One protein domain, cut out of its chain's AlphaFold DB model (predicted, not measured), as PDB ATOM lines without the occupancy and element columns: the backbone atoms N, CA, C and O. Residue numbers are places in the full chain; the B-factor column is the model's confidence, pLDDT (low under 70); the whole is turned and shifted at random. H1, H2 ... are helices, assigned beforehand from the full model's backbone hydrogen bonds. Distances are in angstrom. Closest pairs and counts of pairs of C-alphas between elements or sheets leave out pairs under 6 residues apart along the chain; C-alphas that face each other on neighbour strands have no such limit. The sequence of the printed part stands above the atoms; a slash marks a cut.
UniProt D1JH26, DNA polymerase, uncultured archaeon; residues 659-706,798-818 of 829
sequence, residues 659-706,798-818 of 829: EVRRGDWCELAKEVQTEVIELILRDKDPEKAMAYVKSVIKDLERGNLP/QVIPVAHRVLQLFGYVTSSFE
ATOM      1  N   GLU A 659     123.014  92.695 153.756       88.81
ATOM      2  CA  GLU A 659     122.793  93.404 155.026       88.81
ATOM      3  C   GLU A 659     121.353  93.417 155.517       88.81
ATOM      4  O   GLU A 659     121.142  93.336 156.722       88.81
ATOM      5  N   VAL A 660     120.376  93.410 154.618       83.25
ATOM      6  CA  VAL A 660     118.948  93.329 154.941       83.25
ATOM      7  C   VAL A 660     118.615  92.100 155.796       83.25
ATOM      8  O   VAL A 660     117.712  92.126 156.624       83.25
ATOM      9  N   ARG A 661     119.391  91.011 155.673       75.06
ATOM     10  CA  ARG A 661     119.249  89.797 156.500       75.06
ATOM     11  C   ARG A 661     120.229  89.756 157.675       75.06
ATOM     12  O   ARG A 661     120.273  88.759 158.400       75.06
ATOM     13  N   ARG A 662     121.052  90.779 157.877       79.00
ATOM     14  CA  ARG A 662     122.044  90.817 158.952       79.00
ATOM     15  C   ARG A 662     121.492  91.540 160.173       79.00
ATOM     16  O   ARG A 662     120.818  92.555 160.079       79.00
ATOM     17  N   GLY A 663     121.772  90.982 161.346       71.62
ATOM     18  CA  GLY A 663     121.272  91.528 162.608       71.62
ATOM     19  C   GLY A 663     122.051  92.737 163.120       71.62
ATOM     20  O   GLY A 663     121.540  93.419 163.994       71.62
ATOM     21  N   ASP A 664     123.257  92.969 162.601       75.62
ATOM     22  CA  ASP A 664     124.219  93.974 163.063       75.62
ATOM     23  C   ASP A 664     124.175  95.296 162.277       75.62
ATOM     24  O   ASP A 664     125.093  96.103 162.394       75.62
ATOM     25  N   TRP A 665     123.117  95.513 161.491       88.00
ATOM     26  CA  TRP A 665     122.845  96.753 160.757       88.00
ATOM     27  C   TRP A 665     121.552  97.387 161.264       88.00
ATOM     28  O   TRP A 665     120.640  96.664 161.688       88.00
ATOM     29  N   CYS A 666     121.480  98.719 161.228       88.19
ATOM     30  CA  CYS A 666     120.274  99.432 161.632       88.19
ATOM     31  C   CYS A 666     119.109  99.186 160.670       88.19
ATOM     32  O   CYS A 666     119.313  98.828 159.508       88.19
ATOM     33  N   GLU A 667     117.883  99.370 161.155       85.88
ATOM     34  CA  GLU A 667     116.681  99.114 160.359       85.88
ATOM     35  C   GLU A 667     116.609 100.003 159.115       85.88
ATOM     36  O   GLU A 667     116.315  99.504 158.036       85.88
ATOM     37  N   LEU A 668     117.032 101.267 159.212       92.06
ATOM     38  CA  LEU A 668     117.137 102.179 158.074       92.06
ATOM     39  C   LEU A 668     118.013 101.603 156.961       92.06
ATOM     40  O   LEU A 668     117.663 101.680 155.791       92.06
ATOM     41  N   ALA A 669     119.164 101.020 157.306       93.50
ATOM     42  CA  ALA A 669     120.046 100.428 156.307       93.50
ATOM     43  C   ALA A 669     119.399  99.208 155.640       93.50
ATOM     44  O   ALA A 669     119.613  98.967 154.453       93.50
ATOM     45  N   LYS A 670     118.590  98.442 156.378       88.94
ATOM     46  CA  LYS A 670     117.842  97.325 155.800       88.94
ATOM     47  C   LYS A 670     116.743  97.825 154.875       88.94
ATOM     48  O   LYS A 670     116.698  97.347 153.753       88.94
ATOM     49  N   GLU A 671     115.939  98.799 155.300       90.19
ATOM     50  CA  GLU A 671     114.902  99.435 154.476       90.19
ATOM     51  C   GLU A 671     115.491 100.002 153.183       90.19
ATOM     52  O   GLU A 671     115.034  99.656 152.098       90.19
ATOM     53  N   VAL A 672     116.570 100.788 153.288       95.38
ATOM     54  CA  VAL A 672     117.260 101.350 152.121       95.38
ATOM     55  C   VAL A 672     117.744 100.245 151.194       95.38
ATOM     56  O   VAL A 672     117.590 100.348 149.981       95.38
ATOM     57  N   GLN A 673     118.339  99.181 151.740       94.69
ATOM     58  CA  GLN A 673     118.794  98.073 150.910       94.69
ATOM     59  C   GLN A 673     117.626  97.320 150.265       94.69
ATOM     60  O   GLN A 673     117.755  96.943 149.106       94.69
ATOM     61  N   THR A 674     116.515  97.110 150.974       92.88
ATOM     62  CA  THR A 674     115.300  96.481 150.439       92.88
ATOM     63  C   THR A 674     114.744  97.285 149.276       92.88
ATOM     64  O   THR A 674     114.588  96.729 148.196       92.88
ATOM     65  N   GLU A 675     114.537  98.589 149.458       94.56
ATOM     66  CA  GLU A 675     113.979  99.458 148.419       94.56
ATOM     67  C   GLU A 675     114.905  99.532 147.198       94.56
ATOM     68  O   GLU A 675     114.472  99.376 146.061       94.56
ATOM     69  N   VAL A 676     116.219  99.684 147.411       96.00
ATOM     70  CA  VAL A 676     117.196  99.665 146.309       96.00
ATOM     71  C   VAL A 676     117.172  98.318 145.581       96.00
ATOM     72  O   VAL A 676     117.244  98.289 144.356       96.00
ATOM     73  N   ILE A 677     117.067  97.197 146.301       95.25
ATOM     74  CA  ILE A 677     116.922  95.868 145.688       95.25
ATOM     75  C   ILE A 677     115.632  95.794 144.867       95.25
ATOM     76  O   ILE A 677     115.667  95.300 143.743       95.25
ATOM     77  N   GLU A 678     114.515  96.280 145.405       94.56
ATOM     78  CA  GLU A 678     113.212  96.284 144.742       94.56
ATOM     79  C   GLU A 678     113.239  97.079 143.439       94.56
ATOM     80  O   GLU A 678     112.900  96.527 142.391       94.56
ATOM     81  N   LEU A 679     113.736  98.316 143.475       95.56
ATOM     82  CA  LEU A 679     113.866  99.182 142.301       95.56
ATOM     83  C   LEU A 679     114.779  98.566 141.232       95.56
ATOM     84  O   LEU A 679     114.468  98.601 140.044       95.56
ATOM     85  N   ILE A 680     115.886  97.936 141.631       94.94
ATOM     86  CA  ILE A 680     116.799  97.291 140.679       94.94
ATOM     87  C   ILE A 680     116.205  96.012 140.081       94.94
ATOM     88  O   ILE A 680     116.367  95.763 138.889       94.94
ATOM     89  N   LEU A 681     115.540  95.175 140.879       94.88
ATOM     90  CA  LEU A 681     115.039  93.884 140.405       94.88
ATOM     91  C   LEU A 681     113.729  93.996 139.618       94.88
ATOM     92  O   LEU A 681     113.537  93.224 138.672       94.88
ATOM     93  N   ARG A 682     112.836  94.912 140.016       94.38
ATOM     94  CA  ARG A 682     111.522  95.123 139.389       94.38
ATOM     95  C   ARG A 682     111.587  96.147 138.263       94.38
ATOM     96  O   ARG A 682     111.165  95.833 137.153       94.38
ATOM     97  N   ASP A 683     112.138  97.327 138.543       91.50
ATOM     98  CA  ASP A 683     112.092  98.467 137.617       91.50
ATOM     99  C   ASP A 683     113.338  98.538 136.724       91.50
ATOM    100  O   ASP A 683     113.313  99.191 135.684       91.50
ATOM    101  N   LYS A 684     114.429  97.861 137.118       91.62
ATOM    102  CA  LYS A 684     115.747  97.925 136.460       91.62
ATOM    103  C   LYS A 684     116.266  99.365 136.330       91.62
ATOM    104  O   LYS A 684     117.018  99.675 135.410       91.62
ATOM    105  N   ASP A 685     115.886 100.227 137.275       92.44
ATOM    106  CA  ASP A 685     116.148 101.666 137.236       92.44
ATOM    107  C   ASP A 685     117.121 102.087 138.356       92.44
ATOM    108  O   ASP A 685     116.715 102.366 139.494       92.44
ATOM    109  N   PRO A 686     118.434 102.125 138.068       93.62
ATOM    110  CA  PRO A 686     119.421 102.529 139.055       93.62
ATOM    111  C   PRO A 686     119.421 104.044 139.319       93.62
ATOM    112  O   PRO A 686     119.905 104.466 140.373       93.62
ATOM    113  N   GLU A 687     118.872 104.870 138.420       93.94
ATOM    114  CA  GLU A 687     118.750 106.318 138.630       93.94
ATOM    115  C   GLU A 687     117.671 106.625 139.668       93.94
ATOM    116  O   GLU A 687     117.915 107.378 140.617       93.94
ATOM    117  N   LYS A 688     116.508 105.974 139.560       95.25
ATOM    118  CA  LYS A 688     115.429 106.053 140.552       95.25
ATOM    119  C   LYS A 688     115.881 105.540 141.916       95.25
ATOM    120  O   LYS A 688     115.621 106.192 142.929       95.25
ATOM    121  N   ALA A 689     116.634 104.439 141.953       95.12
ATOM    122  CA  ALA A 689     117.240 103.942 143.188       95.12
ATOM    123  C   ALA A 689     118.215 104.958 143.807       95.12
ATOM    124  O   ALA A 689     118.172 105.202 145.013       95.12
ATOM    125  N   MET A 690     119.053 105.614 142.999       95.88
ATOM    126  CA  MET A 690     119.939 106.679 143.478       95.88
ATOM    127  C   MET A 690     119.158 107.900 143.992       95.88
ATOM    128  O   MET A 690     119.515 108.467 145.029       95.88
ATOM    129  N   ALA A 691     118.085 108.305 143.309       95.25
ATOM    130  CA  ALA A 691     117.227 109.409 143.735       95.25
ATOM    131  C   ALA A 691     116.574 109.132 145.099       95.25
ATOM    132  O   ALA A 691     116.602 110.002 145.973       95.25
ATOM    133  N   TYR A 692     116.076 107.908 145.306       96.31
ATOM    134  CA  TYR A 692     115.563 107.447 146.597       96.31
ATOM    135  C   TYR A 692     116.641 107.482 147.692       96.31
ATOM    136  O   TYR A 692     116.426 108.038 148.768       96.31
ATOM    137  N   VAL A 693     117.847 106.967 147.430       96.12
ATOM    138  CA  VAL A 693     118.922 107.012 148.438       96.12
ATOM    139  C   VAL A 693     119.261 108.461 148.799       96.12
ATOM    140  O   VAL A 693     119.416 108.779 149.977       96.12
ATOM    141  N   LYS A 694     119.305 109.373 147.819       94.94
ATOM    142  CA  LYS A 694     119.523 110.807 148.069       94.94
ATOM    143  C   LYS A 694     118.398 111.454 148.876       94.94
ATOM    144  O   LYS A 694     118.688 112.361 149.658       94.94
ATOM    145  N   SER A 695     117.139 111.033 148.722       95.50
ATOM    146  CA  SER A 695     116.054 111.536 149.577       95.50
ATOM    147  C   SER A 695     116.206 111.041 151.014       95.50
ATOM    148  O   SER A 695     116.133 111.853 151.931       95.50
ATOM    149  N   VAL A 696     116.540 109.761 151.213       95.44
ATOM    150  CA  VAL A 696     116.799 109.206 152.553       95.44
ATOM    151  C   VAL A 696     117.987 109.893 153.232       95.44
ATOM    152  O   VAL A 696     117.912 110.201 154.420       95.44
ATOM    153  N   ILE A 697     119.063 110.183 152.490       94.69
ATOM    154  CA  ILE A 697     120.213 110.949 153.002       94.69
ATOM    155  C   ILE A 697     119.751 112.322 153.509       94.69
ATOM    156  O   ILE A 697     120.047 112.672 154.650       94.69
ATOM    157  N   LYS A 698     118.962 113.061 152.717       94.44
ATOM    158  CA  LYS A 698     118.425 114.371 153.121       94.44
ATOM    159  C   LYS A 698     117.532 114.281 154.360       94.44
ATOM    160  O   LYS A 698     117.610 115.152 155.224       94.44
ATOM    161  N   ASP A 699     116.680 113.262 154.455       93.94
ATOM    162  CA  ASP A 699     115.804 113.074 155.617       93.94
ATOM    163  C   ASP A 699     116.588 112.718 156.881       93.94
ATOM    164  O   ASP A 699     116.274 113.226 157.961       93.94
ATOM    165  N   LEU A 700     117.643 111.912 156.752       92.50
ATOM    166  CA  LEU A 700     118.544 111.590 157.855       92.50
ATOM    167  C   LEU A 700     119.315 112.834 158.334       92.50
ATOM    168  O   LEU A 700     119.377 113.098 159.537       92.50
ATOM    169  N   GLU A 701     119.843 113.639 157.409       91.31
ATOM    170  CA  GLU A 701     120.528 114.907 157.713       91.31
ATOM    171  C   GLU A 701     119.608 115.918 158.408       91.31
ATOM    172  O   GLU A 701     120.024 116.585 159.357       91.31
ATOM    173  N   ARG A 702     118.342 116.000 157.983       91.19
ATOM    174  CA  ARG A 702     117.319 116.872 158.588       91.19
ATOM    175  C   ARG A 702     116.781 116.352 159.923       91.19
ATOM    176  O   ARG A 702     116.136 117.108 160.647       91.19
ATOM    177  N   GLY A 703     117.041 115.087 160.252       88.69
ATOM    178  CA  GLY A 703     116.490 114.427 161.433       88.69
ATOM    179  C   GLY A 703     114.989 114.180 161.343       88.69
ATOM    180  O   GLY A 703     114.294 114.214 162.352       88.69
ATOM    181  N   ASN A 704     114.489 113.938 160.131       90.56
ATOM    182  CA  ASN A 704     113.090 113.596 159.876       90.56
ATOM    183  C   ASN A 704     112.792 112.107 160.130       90.56
ATOM    184  O   ASN A 704     111.639 111.687 160.045       90.56
ATOM    185  N   LEU A 705     113.819 111.296 160.401       88.31
ATOM    186  CA  LEU A 705     113.687 109.858 160.603       88.31
ATOM    187  C   LEU A 705     113.599 109.514 162.094       88.31
ATOM    188  O   LEU A 705     114.373 110.041 162.894       88.31
ATOM    189  N   PRO A 706     112.702 108.595 162.487       85.69
ATOM    190  CA  PRO A 706     112.573 108.194 163.878       85.69
ATOM    191  C   PRO A 706     113.777 107.359 164.337       85.69
ATOM    192  O   PRO A 706     114.292 106.516 163.598       85.69
ATOM    193  N   GLN A 798     126.440 102.974 157.567       93.12
ATOM    194  CA  GLN A 798     125.160 102.254 157.505       93.12
ATOM    195  C   GLN A 798     124.448 102.437 156.152       93.12
ATOM    196  O   GLN A 798     124.281 101.462 155.429       93.12
ATOM    197  N   VAL A 799     124.080 103.658 155.757       94.88
ATOM    198  CA  VAL A 799     123.219 103.921 154.585       94.88
ATOM    199  C   VAL A 799     123.970 103.832 153.252       94.88
ATOM    200  O   VAL A 799     123.580 103.071 152.366       94.88
ATOM    201  N   ILE A 800     125.077 104.563 153.088       94.62
ATOM    202  CA  ILE A 800     125.833 104.560 151.823       94.62
ATOM    203  C   ILE A 800     126.406 103.166 151.518       94.62
ATOM    204  O   ILE A 800     126.254 102.707 150.385       94.62
ATOM    205  N   PRO A 801     127.006 102.422 152.474       94.12
ATOM    206  CA  PRO A 801     127.587 101.115 152.171       94.12
ATOM    207  C   PRO A 801     126.596 100.070 151.654       94.12
ATOM    208  O   PRO A 801     126.990  99.219 150.849       94.12
ATOM    209  N   VAL A 802     125.341 100.086 152.120       93.31
ATOM    210  CA  VAL A 802     124.323  99.123 151.666       93.31
ATOM    211  C   VAL A 802     123.785  99.467 150.286       93.31
ATOM    212  O   VAL A 802     123.630  98.553 149.475       93.31
ATOM    213  N   ALA A 803     123.587 100.756 150.000       94.12
ATOM    214  CA  ALA A 803     123.159 101.243 148.695       94.12
ATOM    215  C   ALA A 803     124.265 101.061 147.647       94.12
ATOM    216  O   ALA A 803     124.055 100.420 146.617       94.12
ATOM    217  N   HIS A 804     125.483 101.530 147.950       93.81
ATOM    218  CA  HIS A 804     126.655 101.391 147.083       93.81
ATOM    219  C   HIS A 804     126.929  99.929 146.735       93.81
ATOM    220  O   HIS A 804     127.330  99.628 145.618       93.81
ATOM    221  N   ARG A 805     126.657  98.984 147.643       91.19
ATOM    222  CA  ARG A 805     126.861  97.560 147.365       91.19
ATOM    223  C   ARG A 805     126.129  97.064 146.124       91.19
ATOM    224  O   ARG A 805     126.667  96.193 145.436       91.19
ATOM    225  N   VAL A 806     124.928  97.585 145.899       91.50
ATOM    226  CA  VAL A 806     124.082  97.262 144.751       91.50
ATOM    227  C   VAL A 806     124.385  98.225 143.605       91.50
ATOM    228  O   VAL A 806     124.684  97.783 142.502       91.50
ATOM    229  N   LEU A 807     124.414  99.532 143.870       93.06
ATOM    230  CA  LEU A 807     124.559 100.560 142.835       93.06
ATOM    231  C   LEU A 807     125.944 100.584 142.169       93.06
ATOM    232  O   LEU A 807     126.047 100.937 140.998       93.06
ATOM    233  N   GLN A 808     127.000 100.099 142.833       92.56
ATOM    234  CA  GLN A 808     128.317  99.916 142.201       92.56
ATOM    235  C   GLN A 808     128.293  98.935 141.019       92.56
ATOM    236  O   GLN A 808     129.231  98.905 140.227       92.56
ATOM    237  N   LEU A 809     127.263  98.082 140.913       89.56
ATOM    238  CA  LEU A 809     127.074  97.204 139.754       89.56
ATOM    239  C   LEU A 809     126.724  97.998 138.487       89.56
ATOM    240  O   LEU A 809     126.911  97.486 137.392       89.56
ATOM    241  N   PHE A 810     126.274  99.244 138.651       90.62
ATOM    242  CA  PHE A 810     125.816 100.149 137.598       90.62
ATOM    243  C   PHE A 810     126.721 101.388 137.461       90.62
ATOM    244  O   PHE A 810     126.296 102.408 136.935       90.62
ATOM    245  N   GLY A 811     127.963 101.321 137.957       88.75
ATOM    246  CA  GLY A 811     128.964 102.384 137.795       88.75
ATOM    247  C   GLY A 811     128.939 103.493 138.853       88.75
ATOM    248  O   GLY A 811     129.766 104.399 138.793       88.75
ATOM    249  N   TYR A 812     128.053 103.425 139.849       90.12
ATOM    250  CA  TYR A 812     128.031 104.410 140.933       90.12
ATOM    251  C   TYR A 812     129.157 104.174 141.940       90.12
ATOM    252  O   TYR A 812     129.323 103.070 142.459       90.12
ATOM    253  N   VAL A 813     129.886 105.239 142.263       90.00
ATOM    254  CA  VAL A 813     130.954 105.255 143.271       90.00
ATOM    255  C   VAL A 813     130.467 105.933 144.552       90.00
ATOM    256  O   VAL A 813     129.383 106.512 144.600       90.00
ATOM    257  N   THR A 814     131.254 105.886 145.626       84.81
ATOM    258  CA  THR A 814     130.868 106.496 146.909       84.81
ATOM    259  C   THR A 814     130.635 108.006 146.821       84.81
ATOM    260  O   THR A 814     129.734 108.503 147.492       84.81
ATOM    261  N   SER A 815     131.365 108.730 145.964       85.44
ATOM    262  CA  SER A 815     131.143 110.169 145.741       85.44
ATOM    263  C   SER A 815     129.815 110.470 145.034       85.44
ATOM    264  O   SER A 815     129.278 111.565 145.167       85.44
ATOM    265  N   SER A 816     129.200 109.494 144.353       85.88
ATOM    266  CA  SER A 816     127.898 109.680 143.693       85.88
ATOM    267  C   SER A 816     126.751 109.981 144.674       85.88
ATOM    268  O   SER A 816     125.709 110.505 144.261       85.88
ATOM    269  N   PHE A 817     126.940 109.658 145.958       86.06
ATOM    270  CA  PHE A 817     125.970 109.863 147.037       86.06
ATOM    271  C   PHE A 817     126.086 111.239 147.708       86.06
ATOM    272  O   PHE A 817     125.210 111.595 148.495       86.06
ATOM    273  N   GLU A 818     127.121 112.024 147.396       79.81
ATOM    274  CA  GLU A 818     127.294 113.365 147.956       79.81
ATOM    275  C   GLU A 818     126.201 114.316 147.444       79.81
ATOM    276  O   GLU A 818     125.904 114.406 146.245       79.81
TER     277      GLU A 818
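Overview. This is residues 659 to 706 and 798 to 818 of the 829 residues of the protein "DNA polymerase" of uncultured archaeon (UniProt D1JH26). Three helices, H1, H2 and H3, stand side by side in an up-and-down bundle, their centres at the corners of a triangle and their lines close to the longest axis of the domain. A short fourth helix, H4, lies on the side of the bundle away from H1, and residues 659 to 666, which hold no named helix, come before H1. The printed part has 69 residues with four named helices, in the order H1, H2, H3, H4, and no named strand; the class is all helix. The whole is compact, with a radius of gyration of the C-alphas of 11.3 A and a rounded outline of 29 by 26 by 20 A.

Along the chain. H1 and H2, with 17 residues each, are the longest helices. H1 covers residues 667 to 683 and is 23.2 A long, from C-alpha 667 at (116.681, 99.114, 160.359) to C-alpha 683 at (112.092, 98.467, 137.617). H2 covers residues 686 to 702 and is 24.3 A long. H3 covers residues 798 to 810 and is 20.0 A long, beginning with C-alpha 798 at (125.160, 102.254, 157.505). H4 covers residues 814 to 817 and ends with C-alpha 817 at (125.970, 109.863, 147.037).

Arrangement. H1, H2 and H3 form a bundle that is up and down, each helix running against the one before it in the chain. H1 and H2, a helical hairpin, touch at a shallow tilt of 21 degrees, opposite ways; their closest C-alphas, those of Val 676 and Ala 689, are 5.3 A apart. H1 and H3 touch at a shallow tilt of 18 degrees, the same way, closest at the C-alphas of Ala 669 and Val 799, 5.0 A apart. H2 and H3 touch at a shallow tilt of 16 degrees, opposite ways, closest at the C-alphas of Pro 686 and Leu 807, 6.7 A apart. H4 only just touches H2, with 3 pairs of C-alphas within 8 A, through residues 690 to 694 of H2 alone; the closest C-alphas, of Lys 694 and Phe 817, are 6.6 A apart. H4 also only just touches H3, again with 3 such pairs, through residues 800 to 804 of H3 alone; the closest C-alphas, of His 804 and Thr 814, are 6.6 A apart. H1 and H4 are apart. Every O i to N i+4 pair is within hydrogen-bond range in H1 and H2, against 5 of 9 in H3, and H4 is too short for such a pair.

Size, cuts and confidence. The two C-alphas farthest apart, those of Pro 706 and Gly 811, are 31.3 A apart. Residues 707 to 797 are not printed, and C-alphas 706 and 798 are 15.3 A apart across the cut, which lies in the link from H2 to H3. The links from H1 to H2 and from H3 to H4 are tight. The mean pLDDT of the printed part is 90.9, and no printed residue is under 70.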